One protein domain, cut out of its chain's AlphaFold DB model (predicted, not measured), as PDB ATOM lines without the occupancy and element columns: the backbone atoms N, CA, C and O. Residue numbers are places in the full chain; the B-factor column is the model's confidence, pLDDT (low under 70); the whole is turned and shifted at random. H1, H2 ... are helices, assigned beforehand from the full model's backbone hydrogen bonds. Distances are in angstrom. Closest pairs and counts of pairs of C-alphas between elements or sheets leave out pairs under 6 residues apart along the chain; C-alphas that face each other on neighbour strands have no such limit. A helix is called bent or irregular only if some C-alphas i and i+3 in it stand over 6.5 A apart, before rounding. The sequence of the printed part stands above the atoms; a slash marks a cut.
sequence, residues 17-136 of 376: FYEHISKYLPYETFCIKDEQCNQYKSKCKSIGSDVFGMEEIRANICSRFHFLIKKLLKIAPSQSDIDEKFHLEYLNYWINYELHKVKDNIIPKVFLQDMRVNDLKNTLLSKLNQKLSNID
ATOM      1  N   PHE A  17     -32.840   5.822 -32.735       93.88
ATOM      2  CA  PHE A  17     -33.108   5.102 -31.489       93.88
ATOM      3  C   PHE A  17     -31.973   4.131 -31.093       93.88
ATOM      4  O   PHE A  17     -31.814   3.853 -29.903       93.88
ATOM      5  N   TYR A  18     -31.125   3.680 -32.033       94.56
ATOM      6  CA  TYR A  18     -29.925   2.895 -31.712       94.56
ATOM      7  C   TYR A  18     -28.868   3.680 -30.906       94.56
ATOM      8  O   TYR A  18     -27.990   3.080 -30.284       94.56
ATOM      9  N   GLU A  19     -28.957   5.015 -30.836       90.44
ATOM     10  CA  GLU A  19     -28.170   5.827 -29.895       90.44
ATOM     11  C   GLU A  19     -28.446   5.424 -28.433       90.44
ATOM     12  O   GLU A  19     -27.525   5.425 -27.617       90.44
ATOM     13  N   HIS A  20     -29.668   4.963 -28.137       90.50
ATOM     14  CA  HIS A  20     -30.151   4.582 -26.805       90.50
ATOM     15  C   HIS A  20     -30.620   3.116 -26.731       90.50
ATOM     16  O   HIS A  20     -31.518   2.783 -25.958       90.50
ATOM     17  N   ILE A  21     -30.025   2.224 -27.531       92.44
ATOM     18  CA  ILE A  21     -30.493   0.839 -27.729       92.44
ATOM     19  C   ILE A  21     -30.666   0.018 -26.437       92.44
ATOM     20  O   ILE A  21     -31.606  -0.771 -26.323       92.44
ATOM     21  N   SER A  22     -29.836   0.265 -25.420       90.75
ATOM     22  CA  SER A  22     -29.935  -0.355 -24.090       90.75
ATOM     23  C   SER A  22     -31.271  -0.087 -23.382       90.75
ATOM     24  O   SER A  22     -31.738  -0.936 -22.627       90.75
ATOM     25  N   LYS A  23     -31.934   1.045 -23.665       91.62
ATOM     26  CA  LYS A  23     -33.275   1.384 -23.148       91.62
ATOM     27  C   LYS A  23     -34.377   0.513 -23.764       91.62
ATOM     28  O   LYS A  23     -35.451   0.403 -23.176       91.62
ATOM     29  N   TYR A  24     -34.123  -0.093 -24.927       93.38
ATOM     30  CA  TYR A  24     -35.128  -0.803 -25.722       93.38
ATOM     31  C   TYR A  24     -34.952  -2.326 -25.759       93.38
ATOM     32  O   TYR A  24     -35.948  -3.037 -25.869       93.38
ATOM     33  N   LEU A  25     -33.723  -2.833 -25.614       91.31
ATOM     34  CA  LEU A  25     -33.420  -4.271 -25.541       91.31
ATOM     35  C   LEU A  25     -34.286  -5.065 -24.534       91.31
ATOM     36  O   LEU A  25     -34.759  -6.139 -24.903       91.31
ATOM     37  N   PRO A  26     -34.611  -4.557 -23.323       89.25
ATOM     38  CA  PRO A  26     -35.506  -5.258 -22.392       89.25
ATOM     39  C   PRO A  26     -36.924  -5.530 -22.930       89.25
ATOM     40  O   PRO A  26     -37.642  -6.363 -22.378       89.25
ATOM     41  N   TYR A  27     -37.343  -4.848 -24.002       90.12
ATOM     42  CA  TYR A  27     -38.637  -5.052 -24.656       90.12
ATOM     43  C   TYR A  27     -38.586  -6.000 -25.869       90.12
ATOM     44  O   TYR A  27     -39.552  -6.087 -26.626       90.12
ATOM     45  N   GLU A  28     -37.503  -6.757 -26.048       85.38
ATOM     46  CA  GLU A  28     -37.486  -7.905 -26.965       85.38
ATOM     47  C   GLU A  28     -38.429  -9.017 -26.461       85.38
ATOM     48  O   GLU A  28     -39.258  -9.533 -27.209       85.38
ATOM     49  N   THR A  29     -38.362  -9.343 -25.164       82.50
ATOM     50  CA  THR A  29     -39.020 -10.521 -24.561       82.50
ATOM     51  C   THR A  29     -40.096 -10.195 -23.513       82.50
ATOM     52  O   THR A  29     -40.645 -11.094 -22.867       82.50
ATOM     53  N   PHE A  30     -40.436  -8.915 -23.336       86.62
ATOM     54  CA  PHE A  30     -41.451  -8.477 -22.371       86.62
ATOM     55  C   PHE A  30     -42.848  -9.061 -22.654       86.62
ATOM     56  O   PHE A  30     -43.237  -9.287 -23.802       86.62
ATOM     57  N   CYS A  31     -43.622  -9.261 -21.583       83.50
ATOM     58  CA  CYS A  31     -44.986  -9.802 -21.610       83.50
ATOM     59  C   CYS A  31     -45.156 -11.196 -22.255       83.50
ATOM     60  O   CYS A  31     -46.284 -11.623 -22.472       83.50
ATOM     61  N   ILE A  32     -44.068 -11.937 -22.505       71.75
ATOM     62  CA  ILE A  32     -44.133 -13.357 -22.902       71.75
ATOM     63  C   ILE A  32     -44.431 -14.253 -21.686       71.75
ATOM     64  O   ILE A  32     -45.156 -15.235 -21.800       71.75
ATOM     65  N   LYS A  33     -43.875 -13.908 -20.515       66.25
ATOM     66  CA  LYS A  33     -44.037 -14.642 -19.242       66.25
ATOM     67  C   LYS A  33     -44.690 -13.815 -18.127       66.25
ATOM     68  O   LYS A  33     -44.830 -14.303 -17.012       66.25
ATOM     69  N   ASP A  34     -45.023 -12.555 -18.402       61.75
ATOM     70  CA  ASP A  34     -45.412 -11.566 -17.395       61.75
ATOM     71  C   ASP A  34     -46.798 -10.987 -17.709       61.75
ATOM     72  O   ASP A  34     -47.053 -10.486 -18.807       61.75
ATOM     73  N   GLU A  35     -47.679 -11.018 -16.712       76.00
ATOM     74  CA  GLU A  35     -49.034 -10.475 -16.763       76.00
ATOM     75  C   GLU A  35     -49.103  -8.942 -16.889       76.00
ATOM     76  O   GLU A  35     -50.189  -8.385 -17.054       76.00
ATOM     77  N   GLN A  36     -47.977  -8.222 -16.866       82.31
ATOM     78  CA  GLN A  36     -47.919  -6.764 -17.011       82.31
ATOM     79  C   GLN A  36     -48.710  -6.206 -18.217       82.31
ATOM     80  O   GLN A  36     -49.237  -5.090 -18.128       82.31
ATOM     81  N   CYS A  37     -48.862  -6.952 -19.317       88.75
ATOM     82  CA  CYS A  37     -49.692  -6.537 -20.459       88.75
ATOM     83  C   CYS A  37     -51.191  -6.877 -20.322       88.75
ATOM     84  O   CYS A  37     -52.007  -6.284 -21.033       88.75
ATOM     85  N   ASN A  38     -51.597  -7.740 -19.380       86.31
ATOM     86  CA  ASN A  38     -52.997  -8.154 -19.184       86.31
ATOM     87  C   ASN A  38     -53.930  -6.968 -18.887       86.31
ATOM     88  O   ASN A  38     -55.103  -7.009 -19.261       86.31
ATOM     89  N   GLN A  39     -53.406  -5.873 -18.319       89.19
ATOM     90  CA  GLN A  39     -54.150  -4.623 -18.080       89.19
ATOM     91  C   GLN A  39     -54.766  -3.998 -19.355       89.19
ATOM     92  O   GLN A  39     -55.640  -3.138 -19.249       89.19
ATOM     93  N   TYR A  40     -54.321  -4.412 -20.548       91.56
ATOM     94  CA  TYR A  40     -54.830  -3.944 -21.843       91.56
ATOM     95  C   TYR A  40     -55.690  -4.969 -22.584       91.56
ATOM     96  O   TYR A  40     -56.391  -4.593 -23.523       91.56
ATOM     97  N   LYS A  41     -55.707  -6.235 -22.143       88.75
ATOM     98  CA  LYS A  41     -56.373  -7.349 -22.840       88.75
ATOM     99  C   LYS A  41     -57.852  -7.071 -23.128       88.75
ATOM    100  O   LYS A  41     -58.349  -7.433 -24.188       88.75
ATOM    101  N   SER A  42     -58.548  -6.382 -22.222       89.44
ATOM    102  CA  SER A  42     -59.950  -5.981 -22.406       89.44
ATOM    103  C   SER A  42     -60.153  -4.941 -23.512       89.44
ATOM    104  O   SER A  42     -61.138  -5.035 -24.240       89.44
ATOM    105  N   LYS A  43     -59.226  -3.988 -23.672       91.81
ATOM    106  CA  LYS A  43     -59.266  -2.953 -24.722       91.81
ATOM    107  C   LYS A  43     -58.830  -3.493 -26.082       91.81
ATOM    108  O   LYS A  43     -59.332  -3.059 -27.107       91.81
ATOM    109  N   CYS A  44     -57.911  -4.454 -26.079       93.62
ATOM    110  CA  CYS A  44     -57.389  -5.079 -27.288       93.62
ATOM    111  C   CYS A  44     -58.257  -6.227 -27.828       93.62
ATOM    112  O   CYS A  44     -58.022  -6.670 -28.944       93.62
ATOM    113  N   LYS A  45     -59.248  -6.716 -27.065       88.62
ATOM    114  CA  LYS A  45     -60.028  -7.927 -27.388       88.62
ATOM    115  C   LYS A  45     -60.713  -7.895 -28.765       88.62
ATOM    116  O   LYS A  45     -60.896  -8.946 -29.366       88.62
ATOM    117  N   SER A  46     -61.133  -6.719 -29.222       86.75
ATOM    118  CA  SER A  46     -61.827  -6.497 -30.499       86.75
ATOM    119  C   SER A  46     -60.885  -6.260 -31.685       86.75
ATOM    120  O   SER A  46     -61.339  -6.229 -32.827       86.75
ATOM    121  N   ILE A  47     -59.586  -6.068 -31.448       86.56
ATOM    122  CA  ILE A  47     -58.626  -5.733 -32.503       86.56
ATOM    123  C   ILE A  47     -58.222  -7.026 -33.199       86.56
ATOM    124  O   ILE A  47     -57.617  -7.901 -32.588       86.56
ATOM    125  N   GLY A  48     -58.596  -7.145 -34.473       76.50
ATOM    126  CA  GLY A  48     -58.496  -8.386 -35.236       76.50
ATOM    127  C   GLY A  48     -59.791  -9.177 -35.362       76.50
ATOM    128  O   GLY A  48     -59.815 -10.117 -36.141       76.50
ATOM    129  N   SER A  49     -60.886  -8.797 -34.688       83.00
ATOM    130  CA  SER A  49     -62.197  -9.456 -34.876       83.00
ATOM    131  C   SER A  49     -62.797  -9.269 -36.282       83.00
ATOM    132  O   SER A  49     -63.818  -9.870 -36.602       83.00
ATOM    133  N   ASP A  50     -62.179  -8.422 -37.105       82.00
ATOM    134  CA  ASP A  50     -62.450  -8.204 -38.525       82.00
ATOM    135  C   ASP A  50     -61.762  -9.228 -39.451       82.00
ATOM    136  O   ASP A  50     -62.168  -9.370 -40.605       82.00
ATOM    137  N   VAL A  51     -60.740  -9.948 -38.966       84.31
ATOM    138  CA  VAL A  51     -59.931 -10.897 -39.746       84.31
ATOM    139  C   VAL A  51     -59.827 -12.233 -39.011       84.31
ATOM    140  O   VAL A  51     -59.122 -12.366 -38.014       84.31
ATOM    141  N   PHE A  52     -60.500 -13.247 -39.559       86.38
ATOM    142  CA  PHE A  52     -60.517 -14.604 -39.012       86.38
ATOM    143  C   PHE A  52     -59.104 -15.173 -38.810       86.38
ATOM    144  O   PHE A  52     -58.303 -15.214 -39.746       86.38
ATOM    145  N   GLY A  53     -58.818 -15.648 -37.597       88.00
ATOM    146  CA  GLY A  53     -57.531 -16.227 -37.203       88.00
ATOM    147  C   GLY A  53     -56.492 -15.212 -36.713       88.00
ATOM    148  O   GLY A  53     -55.434 -15.623 -36.238       88.00
ATOM    149  N   MET A  54     -56.772 -13.906 -36.791       90.44
ATOM    150  CA  MET A  54     -55.887 -12.840 -36.299       90.44
ATOM    151  C   MET A  54     -56.326 -12.255 -34.950       90.44
ATOM    152  O   MET A  54     -55.640 -11.382 -34.420       90.44
ATOM    153  N   GLU A  55     -57.431 -12.723 -34.363       90.69
ATOM    154  CA  GLU A  55     -58.058 -12.130 -33.176       90.69
ATOM    155  C   GLU A  55     -57.120 -12.137 -31.958       90.69
ATOM    156  O   GLU A  55     -56.887 -11.100 -31.340       90.69
ATOM    157  N   GLU A  56     -56.539 -13.290 -31.613       90.81
ATOM    158  CA  GLU A  56     -55.611 -13.391 -30.477       90.81
ATOM    159  C   GLU A  56     -54.250 -12.744 -30.785       90.81
ATOM    160  O   GLU A  56     -53.658 -12.091 -29.922       90.81
ATOM    161  N   ILE A  57     -53.785 -12.871 -32.030       93.12
ATOM    162  CA  ILE A  57     -52.490 -12.360 -32.492       93.12
ATOM    163  C   ILE A  57     -52.463 -10.828 -32.403       93.12
ATOM    164  O   ILE A  57     -51.622 -10.251 -31.705       93.12
ATOM    165  N   ARG A  58     -53.432 -10.158 -33.039       94.06
ATOM    166  CA  ARG A  58     -53.568  -8.696 -33.005       94.06
ATOM    167  C   ARG A  58     -53.880  -8.187 -31.595       94.06
ATOM    168  O   ARG A  58     -53.310  -7.173 -31.187       94.06
ATOM    169  N   ALA A  59     -54.694  -8.898 -30.807       93.06
ATOM    170  CA  ALA A  59     -54.958  -8.522 -29.416       93.06
ATOM    171  C   ALA A  59     -53.695  -8.572 -28.528       93.06
ATOM    172  O   ALA A  59     -53.512  -7.704 -27.663       93.06
ATOM    173  N   ASN A  60     -52.796  -9.539 -28.750       92.25
ATOM    174  CA  ASN A  60     -51.506  -9.628 -28.062       92.25
ATOM    175  C   ASN A  60     -50.572  -8.472 -28.470       92.25
ATOM    176  O   ASN A  60     -50.106  -7.725 -27.604       92.25
ATOM    177  N   ILE A  61     -50.379  -8.248 -29.779       94.81
ATOM    178  CA  ILE A  61     -49.567  -7.137 -30.311       94.81
ATOM    179  C   ILE A  61     -50.074  -5.791 -29.772       94.81
ATOM    180  O   ILE A  61     -49.286  -5.003 -29.252       94.81
ATOM    181  N   CYS A  62     -51.391  -5.558 -29.776       95.38
ATOM    182  CA  CYS A  62     -52.009  -4.371 -29.181       95.38
ATOM    183  C   CYS A  62     -51.681  -4.217 -27.689       95.38
ATOM    184  O   CYS A  62     -51.335  -3.122 -27.237       95.38
ATOM    185  N   SER A  63     -51.772  -5.303 -26.914       93.69
ATOM    186  CA  SER A  63     -51.563  -5.263 -25.462       93.69
ATOM    187  C   SER A  63     -50.106  -4.933 -25.123       93.69
ATOM    188  O   SER A  63     -49.837  -4.100 -24.252       93.69
ATOM    189  N   ARG A  64     -49.171  -5.527 -25.873       94.69
ATOM    190  CA  ARG A  64     -47.733  -5.236 -25.824       94.69
ATOM    191  C   ARG A  64     -47.428  -3.798 -26.259       94.69
ATOM    192  O   ARG A  64     -46.704  -3.091 -25.555       94.69
ATOM    193  N   PHE A  65     -48.054  -3.304 -27.328       95.06
ATOM    194  CA  PHE A  65     -47.837  -1.938 -27.811       95.06
ATOM    195  C   PHE A  65     -48.376  -0.871 -26.845       95.06
ATOM    196  O   PHE A  65     -47.679   0.092 -26.533       95.06
ATOM    197  N   HIS A  66     -49.571  -1.060 -26.275       93.81
ATOM    198  CA  HIS A  66     -50.098  -0.175 -25.229       93.81
ATOM    199  C   HIS A  66     -49.171  -0.086 -24.007       93.81
ATOM    200  O   HIS A  66     -48.996   0.996 -23.435       93.81
ATOM    201  N   PHE A  67     -48.579  -1.211 -23.595       92.81
ATOM    202  CA  PHE A  67     -47.612  -1.242 -22.502       92.81
ATOM    203  C   PHE A  67     -46.359  -0.428 -22.831       92.81
ATOM    204  O   PHE A  67     -45.987   0.442 -22.039       92.81
ATOM    205  N   LEU A  68     -45.771  -0.642 -24.011       93.50
ATOM    206  CA  LEU A  68     -44.627   0.126 -24.506       93.50
ATOM    207  C   LEU A  68     -44.901   1.628 -24.532       93.50
ATOM    208  O   LEU A  68     -44.126   2.408 -23.987       93.50
ATOM    209  N   ILE A  69     -46.044   2.035 -25.084       93.00
ATOM    210  CA  ILE A  69     -46.468   3.438 -25.152       93.00
ATOM    211  C   ILE A  69     -46.554   4.056 -23.750       93.00
ATOM    212  O   ILE A  69     -46.053   5.159 -23.532       93.00
ATOM    213  N   LYS A  70     -47.131   3.343 -22.772       90.56
ATOM    214  CA  LYS A  70     -47.205   3.808 -21.373       90.56
ATOM    215  C   LYS A  70     -45.841   3.841 -20.679       90.56
ATOM    216  O   LYS A  70     -45.660   4.672 -19.793       90.56
ATOM    217  N   LYS A  71     -44.907   2.948 -21.019       90.12
ATOM    218  CA  LYS A  71     -43.558   2.918 -20.425       90.12
ATOM    219  C   LYS A  71     -42.637   3.985 -21.013       90.12
ATOM    220  O   LYS A  71     -41.910   4.613 -20.256       90.12
ATOM    221  N   LEU A  72     -42.688   4.198 -22.327       90.75
ATOM    222  CA  LEU A  72     -41.788   5.100 -23.043       90.75
ATOM    223  C   LEU A  72     -42.313   6.541 -23.105       90.75
ATOM    224  O   LEU A  72     -41.559   7.465 -22.839       90.75
ATOM    225  N   LEU A  73     -43.600   6.764 -23.403       88.06
ATOM    226  CA  LEU A  73     -44.137   8.121 -23.636       88.06
ATOM    227  C   LEU A  73     -44.749   8.787 -22.392       88.06
ATOM    228  O   LEU A  73     -45.206   9.933 -22.467       88.06
ATOM    229  N   LYS A  74     -44.760   8.109 -21.237       79.44
ATOM    230  CA  LYS A  74     -45.149   8.701 -19.944       79.44
ATOM    231  C   LYS A  74     -43.948   9.410 -19.302       79.44
ATOM    232  O   LYS A  74     -43.464   9.006 -18.246       79.44
ATOM    233  N   ILE A  75     -43.475  10.461 -19.963       64.31
ATOM    234  CA  ILE A  75     -42.308  11.239 -19.541       64.31
ATOM    235  C   ILE A  75     -42.720  12.272 -18.474       64.31
ATOM    236  O   ILE A  75     -43.748  12.941 -18.607       64.31
ATOM    237  N   ALA A  76     -41.937  12.376 -17.398       56.09
ATOM    238  CA  ALA A  76     -42.020  13.472 -16.426       56.09
ATOM    239  C   ALA A  76     -41.271  14.715 -16.966       56.09
ATOM    240  O   ALA A  76     -40.406  14.544 -17.816       56.09
ATOM    241  N   PRO A  77     -41.543  15.954 -16.505       56.41
ATOM    242  CA  PRO A  77     -41.201  17.184 -17.251       56.41
ATOM    243  C   PRO A  77     -39.720  17.494 -17.562       56.41
ATOM    244  O   PRO A  77     -39.445  18.506 -18.197       56.41
ATOM    245  N   SER A  78     -38.759  16.680 -17.123       54.06
ATOM    246  CA  SER A  78     -37.326  16.855 -17.386       54.06
ATOM    247  C   SER A  78     -36.835  15.868 -18.455       54.06
ATOM    248  O   SER A  78     -36.928  14.664 -18.230       54.06
ATOM    249  N   GLN A  79     -36.242  16.384 -19.545       56.62
ATOM    250  CA  GLN A  79     -35.751  15.670 -20.754       56.62
ATOM    251  C   GLN A  79     -36.803  15.329 -21.843       56.62
ATOM    252  O   GLN A  79     -36.556  14.472 -22.683       56.62
ATOM    253  N   SER A  80     -37.960  16.003 -21.884       64.31
ATOM    254  CA  SER A  80     -39.140  15.542 -22.645       64.31
ATOM    255  C   SER A  80     -38.976  15.300 -24.155       64.31
ATOM    256  O   SER A  80     -39.514  14.313 -24.647       64.31
ATOM    257  N   ASP A  81     -38.284  16.165 -24.899       63.75
ATOM    258  CA  ASP A  81     -38.525  16.257 -26.354       63.75
ATOM    259  C   ASP A  81     -37.570  15.406 -27.212       63.75
ATOM    260  O   ASP A  81     -37.977  14.835 -28.227       63.75
ATOM    261  N   ILE A  82     -36.298  15.297 -26.809       67.44
ATOM    262  CA  ILE A  82     -35.288  14.494 -27.522       67.44
ATOM    263  C   ILE A  82     -35.551  13.000 -27.292       67.44
ATOM    264  O   ILE A  82     -35.662  12.241 -28.257       67.44
ATOM    265  N   ASP A  83     -35.750  12.602 -26.031       77.75
ATOM    266  CA  ASP A  83     -36.129  11.236 -25.656       77.75
ATOM    267  C   ASP A  83     -37.426  10.804 -26.350       77.75
ATOM    268  O   ASP A  83     -37.489   9.710 -26.911       77.75
ATOM    269  N   GLU A  84     -38.441  11.678 -26.400       86.44
ATOM    270  CA  GLU A  84     -39.689  11.383 -27.104       86.44
ATOM    271  C   GLU A  84     -39.465  11.100 -28.596       86.44
ATOM    272  O   GLU A  84     -40.048  10.143 -29.110       86.44
ATOM    273  N   LYS A  85     -38.594  11.843 -29.297       88.62
ATOM    274  CA  LYS A  85     -38.291  11.535 -30.706       88.62
ATOM    275  C   LYS A  85     -37.723  10.120 -30.858       88.62
ATOM    276  O   LYS A  85     -38.226   9.363 -31.688       88.62
ATOM    277  N   PHE A  86     -36.737   9.739 -30.045       90.75
ATOM    278  CA  PHE A  86     -36.154   8.396 -30.103       90.75
ATOM    279  C   PHE A  86     -37.160   7.301 -29.728       90.75
ATOM    280  O   PHE A  86     -37.168   6.234 -30.339       90.75
ATOM    281  N   HIS A  87     -38.048   7.564 -28.764       92.31
ATOM    282  CA  HIS A  87     -39.111   6.632 -28.386       92.31
ATOM    283  C   HIS A  87     -40.132   6.449 -29.509       92.31
ATOM    284  O   HIS A  87     -40.571   5.329 -29.750       92.31
ATOM    285  N   LEU A  88     -40.492   7.519 -30.220       92.69
ATOM    286  CA  LEU A  88     -41.410   7.457 -31.357       92.69
ATOM    287  C   LEU A  88     -40.787   6.741 -32.569       92.69
ATOM    288  O   LEU A  88     -41.501   6.011 -33.253       92.69
ATOM    289  N   GLU A  89     -39.476   6.885 -32.806       93.88
ATOM    290  CA  GLU A  89     -38.744   6.089 -33.809       93.88
ATOM    291  C   GLU A  89     -38.726   4.596 -33.445       93.88
ATOM    292  O   GLU A  89     -39.139   3.767 -34.258       93.88
ATOM    293  N   TYR A  90     -38.360   4.246 -32.205       95.50
ATOM    294  CA  TYR A  90     -38.385   2.854 -31.743       95.50
ATOM    295  C   TYR A  90     -39.789   2.234 -31.807       95.50
ATOM    296  O   TYR A  90     -39.946   1.111 -32.283       95.50
ATOM    297  N   LEU A  91     -40.825   2.959 -31.367       96.12
ATOM    298  CA  LEU A  91     -42.216   2.491 -31.428       96.12
ATOM    299  C   LEU A  91     -42.678   2.252 -32.874       96.12
ATOM    300  O   LEU A  91     -43.496   1.361 -33.091       96.12
ATOM    301  N   ASN A  92     -42.156   3.006 -33.849       96.50
ATOM    302  CA  ASN A  92     -42.423   2.779 -35.266       96.50
ATOM    303  C   ASN A  92     -41.738   1.510 -35.788       96.50
ATOM    304  O   ASN A  92     -42.405   0.683 -36.406       96.50
ATOM    305  N   TYR A  93     -40.450   1.317 -35.496       96.25
ATOM    306  CA  TYR A  93     -39.748   0.063 -35.802       96.25
ATOM    307  C   TYR A  93     -40.478  -1.145 -35.190       96.25
ATOM    308  O   TYR A  93     -40.836  -2.078 -35.907       96.25
ATOM    309  N   TRP A  94     -40.772  -1.091 -33.887       96.81
ATOM    310  CA  TRP A  94     -41.333  -2.214 -33.135       96.81
ATOM    311  C   TRP A  94     -42.678  -2.691 -33.696       96.81
ATOM    312  O   TRP A  94     -42.866  -3.889 -33.885       96.81
ATOM    313  N   ILE A  95     -43.606  -1.774 -34.007       96.88
ATOM    314  CA  ILE A  95     -44.926  -2.179 -34.513       96.88
ATOM    315  C   ILE A  95     -44.857  -2.725 -35.944       96.88
ATOM    316  O   ILE A  95     -45.576  -3.668 -36.254       96.88
ATOM    317  N   ASN A  96     -43.977  -2.193 -36.802       97.44
ATOM    318  CA  ASN A  96     -43.767  -2.765 -38.135       97.44
ATOM    319  C   ASN A  96     -43.161  -4.174 -38.028       97.44
ATOM    320  O   ASN A  96     -43.646  -5.093 -38.681       97.44
ATOM    321  N   TYR A  97     -42.159  -4.367 -37.163       96.50
ATOM    322  CA  TYR A  97     -41.547  -5.674 -36.913       96.50
ATOM    323  C   TYR A  97     -42.559  -6.722 -36.433       96.50
ATOM    324  O   TYR A  97     -42.631  -7.807 -37.004       96.50
ATOM    325  N   GLU A  98     -43.370  -6.407 -35.422       95.62
ATOM    326  CA  GLU A  98     -44.332  -7.369 -34.871       95.62
ATOM    327  C   GLU A  98     -45.457  -7.723 -35.858       95.62
ATOM    328  O   GLU A  98     -45.893  -8.873 -35.871       95.62
ATOM    329  N   LEU A  99     -45.894  -6.787 -36.712       95.94
ATOM    330  CA  LEU A  99     -46.911  -7.043 -37.743       95.94
ATOM    331  C   LEU A  99     -46.361  -7.877 -38.915       95.94
ATOM    332  O   LEU A  99     -46.976  -8.877 -39.293       95.94
ATOM    333  N   HIS A 100     -45.169  -7.547 -39.432       96.00
ATOM    334  CA  HIS A 100     -44.503  -8.343 -40.478       96.00
ATOM    335  C   HIS A 100     -44.173  -9.761 -39.999       96.00
ATOM    336  O   HIS A 100     -44.397 -10.732 -40.718       96.00
ATOM    337  N   LYS A 101     -43.734  -9.913 -38.742       94.19
ATOM    338  CA  LYS A 101     -43.430 -11.216 -38.121       94.19
ATOM    339  C   LYS A 101     -44.610 -12.190 -38.137       94.19
ATOM    340  O   LYS A 101     -44.398 -13.398 -38.237       94.19
ATOM    341  N   VAL A 102     -45.840 -11.681 -38.049       93.94
ATOM    342  CA  VAL A 102     -47.074 -12.484 -38.126       93.94
ATOM    343  C   VAL A 102     -47.716 -12.463 -39.519       93.94
ATOM    344  O   VAL A 102     -48.795 -13.025 -39.701       93.94
ATOM    345  N   LYS A 103     -47.039 -11.864 -40.511       93.62
ATOM    346  CA  LYS A 103     -47.482 -11.707 -41.909       93.62
ATOM    347  C   LYS A 103     -48.836 -11.002 -42.032       93.62
ATOM    348  O   LYS A 103     -49.661 -11.353 -42.877       93.62
ATOM    349  N   ASP A 104     -49.077 -10.019 -41.166       91.12
ATOM    350  CA  ASP A 104     -50.294  -9.214 -41.184       91.12
ATOM    351  C   ASP A 104     -50.122  -7.994 -42.097       91.12
ATOM    352  O   ASP A 104     -49.211  -7.187 -41.933       91.12
ATOM    353  N   ASN A 105     -51.042  -7.842 -43.047       88.94
ATOM    354  CA  ASN A 105     -51.037  -6.763 -44.034       88.94
ATOM    355  C   ASN A 105     -51.599  -5.431 -43.490       88.94
ATOM    356  O   ASN A 105     -51.758  -4.471 -44.252       88.94
ATOM    357  N   ILE A 106     -51.969  -5.353 -42.206       92.75
ATOM    358  CA  ILE A 106     -52.475  -4.114 -41.609       92.75
ATOM    359  C   ILE A 106     -51.370  -3.061 -41.474       92.75
ATOM    360  O   ILE A 106     -50.329  -3.262 -40.858       92.75
ATOM    361  N   ILE A 107     -51.625  -1.874 -42.021       92.56
ATOM    362  CA  ILE A 107     -50.689  -0.750 -41.930       92.56
ATOM    363  C   ILE A 107     -50.670  -0.234 -40.475       92.56
ATOM    364  O   ILE A 107     -51.748   0.035 -39.933       92.56
ATOM    365  N   PRO A 108     -49.500   0.045 -39.858       95.25
ATOM    366  CA  PRO A 108     -49.396   0.506 -38.465       95.25
ATOM    367  C   PRO A 108     -50.298   1.691 -38.083       95.25
ATOM    368  O   PRO A 108     -50.789   1.781 -36.958       95.25
ATOM    369  N   LYS A 109     -50.555   2.612 -39.024       93.38
ATOM    370  CA  LYS A 109     -51.477   3.743 -38.816       93.38
ATOM    371  C   LYS A 109     -52.934   3.319 -38.634       93.38
ATOM    372  O   LYS A 109     -53.641   4.004 -37.898       93.38
ATOM    373  N   VAL A 110     -53.373   2.261 -39.321       92.38
ATOM    374  CA  VAL A 110     -54.733   1.703 -39.223       92.38
ATOM    375  C   VAL A 110     -54.869   0.979 -37.890       92.38
ATOM    376  O   VAL A 110     -55.730   1.353 -37.102       92.38
ATOM    377  N   PHE A 111     -53.910   0.103 -37.568       94.50
ATOM    378  CA  PHE A 111     -53.824  -0.579 -36.273       94.50
ATOM    379  C   PHE A 111     -53.893   0.409 -35.088       94.50
ATOM    380  O   PHE A 111     -54.642   0.204 -34.133       94.50
ATOM    381  N   LEU A 112     -53.193   1.552 -35.174       94.00
ATOM    382  CA  LEU A 112     -53.299   2.629 -34.180       94.00
ATOM    383  C   LEU A 112     -54.716   3.233 -34.088       94.00
ATOM    384  O   LEU A 112     -55.146   3.583 -32.989       94.00
ATOM    385  N   GLN A 113     -55.448   3.396 -35.198       91.88
ATOM    386  CA  GLN A 113     -56.829   3.897 -35.128       91.88
ATOM    387  C   GLN A 113     -57.750   2.897 -34.426       91.88
ATOM    388  O   GLN A 113     -58.539   3.318 -33.581       91.88
ATOM    389  N   ASP A 114     -57.597   1.599 -34.683       92.06
ATOM    390  CA  ASP A 114     -58.394   0.557 -34.026       92.06
ATOM    391  C   ASP A 114     -58.136   0.541 -32.509       92.06
ATOM    392  O   ASP A 114     -59.071   0.501 -31.705       92.06
ATOM    393  N   MET A 115     -56.876   0.713 -32.088       93.44
ATOM    394  CA  MET A 115     -56.527   0.941 -30.677       93.44
ATOM    395  C   MET A 115     -57.193   2.198 -30.102       93.44
ATOM    396  O   MET A 115     -57.681   2.179 -28.972       93.44
ATOM    397  N   ARG A 116     -57.247   3.301 -30.859       91.44
ATOM    398  CA  ARG A 116     -57.870   4.558 -30.407       91.44
ATOM    399  C   ARG A 116     -59.384   4.451 -30.258       91.44
ATOM    400  O   ARG A 116     -59.913   5.026 -29.311       91.44
ATOM    401  N   VAL A 117     -60.072   3.732 -31.146       90.62
ATOM    402  CA  VAL A 117     -61.523   3.487 -31.045       90.62
ATOM    403  C   VAL A 117     -61.851   2.736 -29.750       90.62
ATOM    404  O   VAL A 117     -62.818   3.079 -29.072       90.62
ATOM    405  N   ASN A 118     -61.010   1.773 -29.361       88.88
ATOM    406  CA  ASN A 118     -61.196   0.979 -28.145       88.88
ATOM    407  C   ASN A 118     -60.602   1.619 -26.863       88.88
ATOM    408  O   ASN A 118     -60.969   1.226 -25.754       88.88
ATOM    409  N   ASP A 119     -59.724   2.627 -26.973       90.31
ATOM    410  CA  ASP A 119     -59.106   3.341 -25.839       90.31
ATOM    411  C   ASP A 119     -59.152   4.878 -25.985       90.31
ATOM    412  O   ASP A 119     -58.142   5.575 -25.855       90.31
ATOM    413  N   LEU A 120     -60.348   5.427 -26.225       85.69
ATOM    414  CA  LEU A 120     -60.594   6.857 -26.503       85.69
ATOM    415  C   LEU A 120     -59.980   7.846 -25.490       85.69
ATOM    416  O   LEU A 120     -59.716   8.996 -25.835       85.69
ATOM    417  N   LYS A 121     -59.765   7.426 -24.235       86.88
ATOM    418  CA  LYS A 121     -59.200   8.272 -23.163       86.88
ATOM    419  C   LYS A 121     -57.667   8.333 -23.174       86.88
ATOM    420  O   LYS A 121     -57.085   9.116 -22.426       86.88
ATOM    421  N   ASN A 122     -56.999   7.509 -23.977       87.88
ATOM    422  CA  ASN A 122     -55.546   7.385 -23.980       87.88
ATOM    423  C   ASN A 122     -54.895   8.408 -24.915       87.88
ATOM    424  O   ASN A 122     -54.648   8.165 -26.098       87.88
ATOM    425  N   THR A 123     -54.585   9.573 -24.348       87.38
ATOM    426  CA  THR A 123     -53.947  10.686 -25.057       87.38
ATOM    427  C   THR A 123     -52.565  10.336 -25.613       87.38
ATOM    428  O   THR A 123     -52.174  10.920 -26.621       87.38
ATOM    429  N   LEU A 124     -51.842   9.354 -25.057       89.31
ATOM    430  CA  LEU A 124     -50.518   8.962 -25.562       89.31
ATOM    431  C   LEU A 124     -50.577   8.391 -26.988       89.31
ATOM    432  O   LEU A 124     -49.674   8.655 -27.777       89.31
ATOM    433  N   LEU A 125     -51.668   7.703 -27.360       89.06
ATOM    434  CA  LEU A 125     -51.878   7.210 -28.731       89.06
ATOM    435  C   LEU A 125     -51.857   8.349 -29.764       89.06
ATOM    436  O   LEU A 125     -51.470   8.145 -30.912       89.06
ATOM    437  N   SER A 126     -52.255   9.564 -29.371       86.12
ATOM    438  CA  SER A 126     -52.304  10.707 -30.286       86.12
ATOM    439  C   SER A 126     -50.922  11.194 -30.737       86.12
ATOM    440  O   SER A 126     -50.803  11.658 -31.874       86.12
ATOM    441  N   LYS A 127     -49.883  11.011 -29.901       86.44
ATOM    442  CA  LYS A 127     -48.487  11.383 -30.199       86.44
ATOM    443  C   LYS A 127     -47.916  10.602 -31.389       86.44
ATOM    444  O   LYS A 127     -47.101  11.115 -32.149       86.44
ATOM    445  N   LEU A 128     -48.399   9.376 -31.600       87.81
ATOM    446  CA  LEU A 128     -47.924   8.470 -32.648       87.81
ATOM    447  C   LEU A 128     -48.455   8.786 -34.056       87.81
ATOM    448  O   LEU A 128     -47.842   8.366 -35.036       87.81
ATOM    449  N   ASN A 129     -49.551   9.547 -34.191       78.50
ATOM    450  CA  ASN A 129     -50.266   9.732 -35.469       78.50
ATOM    451  C   ASN A 129     -49.389  10.229 -36.638       78.50
ATOM    452  O   ASN A 129     -49.628   9.862 -37.790       78.50
ATOM    453  N   GLN A 130     -48.402  11.086 -36.356       77.62
ATOM    454  CA  GLN A 130     -47.507  11.654 -37.375       77.62
ATOM    455  C   GLN A 130     -46.193  10.877 -37.544       77.62
ATOM    456  O   GLN A 130     -45.485  11.117 -38.519       77.62
ATOM    457  N   LYS A 131     -45.855   9.979 -36.608       83.19
ATOM    458  CA  LYS A 131     -44.563   9.276 -36.562       83.19
ATOM    459  C   LYS A 131     -44.646   7.812 -36.972       83.19
ATOM    460  O   LYS A 131     -43.676   7.307 -37.520       83.19
ATOM    461  N   LEU A 132     -45.791   7.155 -36.770       90.81
ATOM    462  CA  LEU A 132     -45.999   5.825 -37.333       90.81
ATOM    463  C   LEU A 132     -46.066   5.897 -38.858       90.81
ATOM    464  O   LEU A 132     -46.826   6.687 -39.417       90.81
ATOM    465  N   SER A 133     -45.300   5.053 -39.530       91.75
ATOM    466  CA  SER A 133     -45.248   4.900 -40.981       91.75
ATOM    467  C   SER A 133     -45.103   3.422 -41.322       91.75
ATOM    468  O   SER A 133     -44.642   2.636 -40.502       91.75
ATOM    469  N   ASN A 134     -45.493   3.037 -42.536       94.56
ATOM    470  CA  ASN A 134     -45.144   1.715 -43.038       94.56
ATOM    471  C   ASN A 134     -43.641   1.688 -43.329       94.56
ATOM    472  O   ASN A 134     -43.155   2.576 -44.032       94.56
ATOM    473  N   ILE A 135     -42.938   0.695 -42.803       94.88
ATOM    474  CA  ILE A 135     -41.559   0.372 -43.160       94.88
ATOM    475  C   ILE A 135     -41.616  -0.915 -43.995       94.88
ATOM    476  O   ILE A 135     -42.430  -1.802 -43.725       94.88
ATOM    477  N   ASP A 136     -40.820  -0.967 -45.057       93.81
ATOM    478  CA  ASP A 136     -40.730  -2.128 -45.946       93.81
ATOM    479  C   ASP A 136     -40.217  -3.376 -45.200       93.81
ATOM    480  O   ASP A 136     -39.461  -3.234 -44.240       93.81
TER     481      ASP A 136
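This is residues 17 to 136 of the 376 residues of the protein "Vir protein, putative" of Plasmodium vivax (UniProt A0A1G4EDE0). Two long helices, H3 and H4, lie side by side as an antiparallel hairpin and make the core; a shorter, looser hairpin of H5 and H6 crosses them. The short H2 packs on H3, H1 packs on H4, and residues 76 to 82 stick out, of which 80 to 82 belong to H4. The printed part has 120 residues, with six named helices in the order H1 to H6 and no named strand; the class is all helix. It is compact, with a radius of gyration of the C-alphas of 13.8 A, and spans 43 by 31 by 31 A.

H1 is residues 17 to 23, beginning at C-alpha 17 at (-33.108, 5.102, -31.489). H2 is residues 35 to 44. H3, residues 55 to 72, is 25.8 A long from first to last C-alpha. H4, residues 80 to 101, is the longest at 31.2 A, and its C-alpha 101 is at (-43.430, -11.216, -38.121). H5 is residues 108 to 118, 15.7 A long. H6, residues 124 to 130, ends at C-alpha 130 at (-47.507, 11.654, -37.375). H1, H2 and H6 are irregular: C-alphas 19 and 22 are 8.7 A apart, 39 and 42 are 7.4 A apart, and 127 and 130 are 7.2 A apart.

H1 touches H4, about perpendicular at 86 degrees, with H4 residues 86 to 90 alone; the closest C-alphas, of Phe 17 and Phe 86, are 4.7 A apart. H1 and H2 are apart. H2 touches H3 at a steep tilt of 63 degrees, opposite ways, the closest C-alphas being those of Cys 44 and Ala 59, 4.7 A. H3 and H4 form a hairpin at a shallow tilt of 16 degrees, and their closest C-alphas, of Leu 72 and His 87, are 6.2 A apart. H5 only just touches H4, with 3 pairs of C-alphas within 8 A, the closest those of Asn 96 and Pro 108, 6.5 A. H5 and H6 form a hairpin at a shallow tilt of 32 degrees, with the C-alphas of Arg 116 and Leu 125 closest, 6.8 A. Every O i to N i+4 pair is within hydrogen-bond range in H3, H4 and H5; H1 has 1 of 3, H2 1 of 6 and H6 0 of 3, beside O i to N i+3 pairs of 2 of 4, 4 of 7 and 3 of 4.

The two farthest C-alphas, of Phe 52 and Ser 78, are 44.7 A apart. The printed part has no cut. The link from H1 to H2, 11 residues, is long. The mean pLDDT of the printed part is 87.7; residues 33 to 34 and 75 to 82 are under 70.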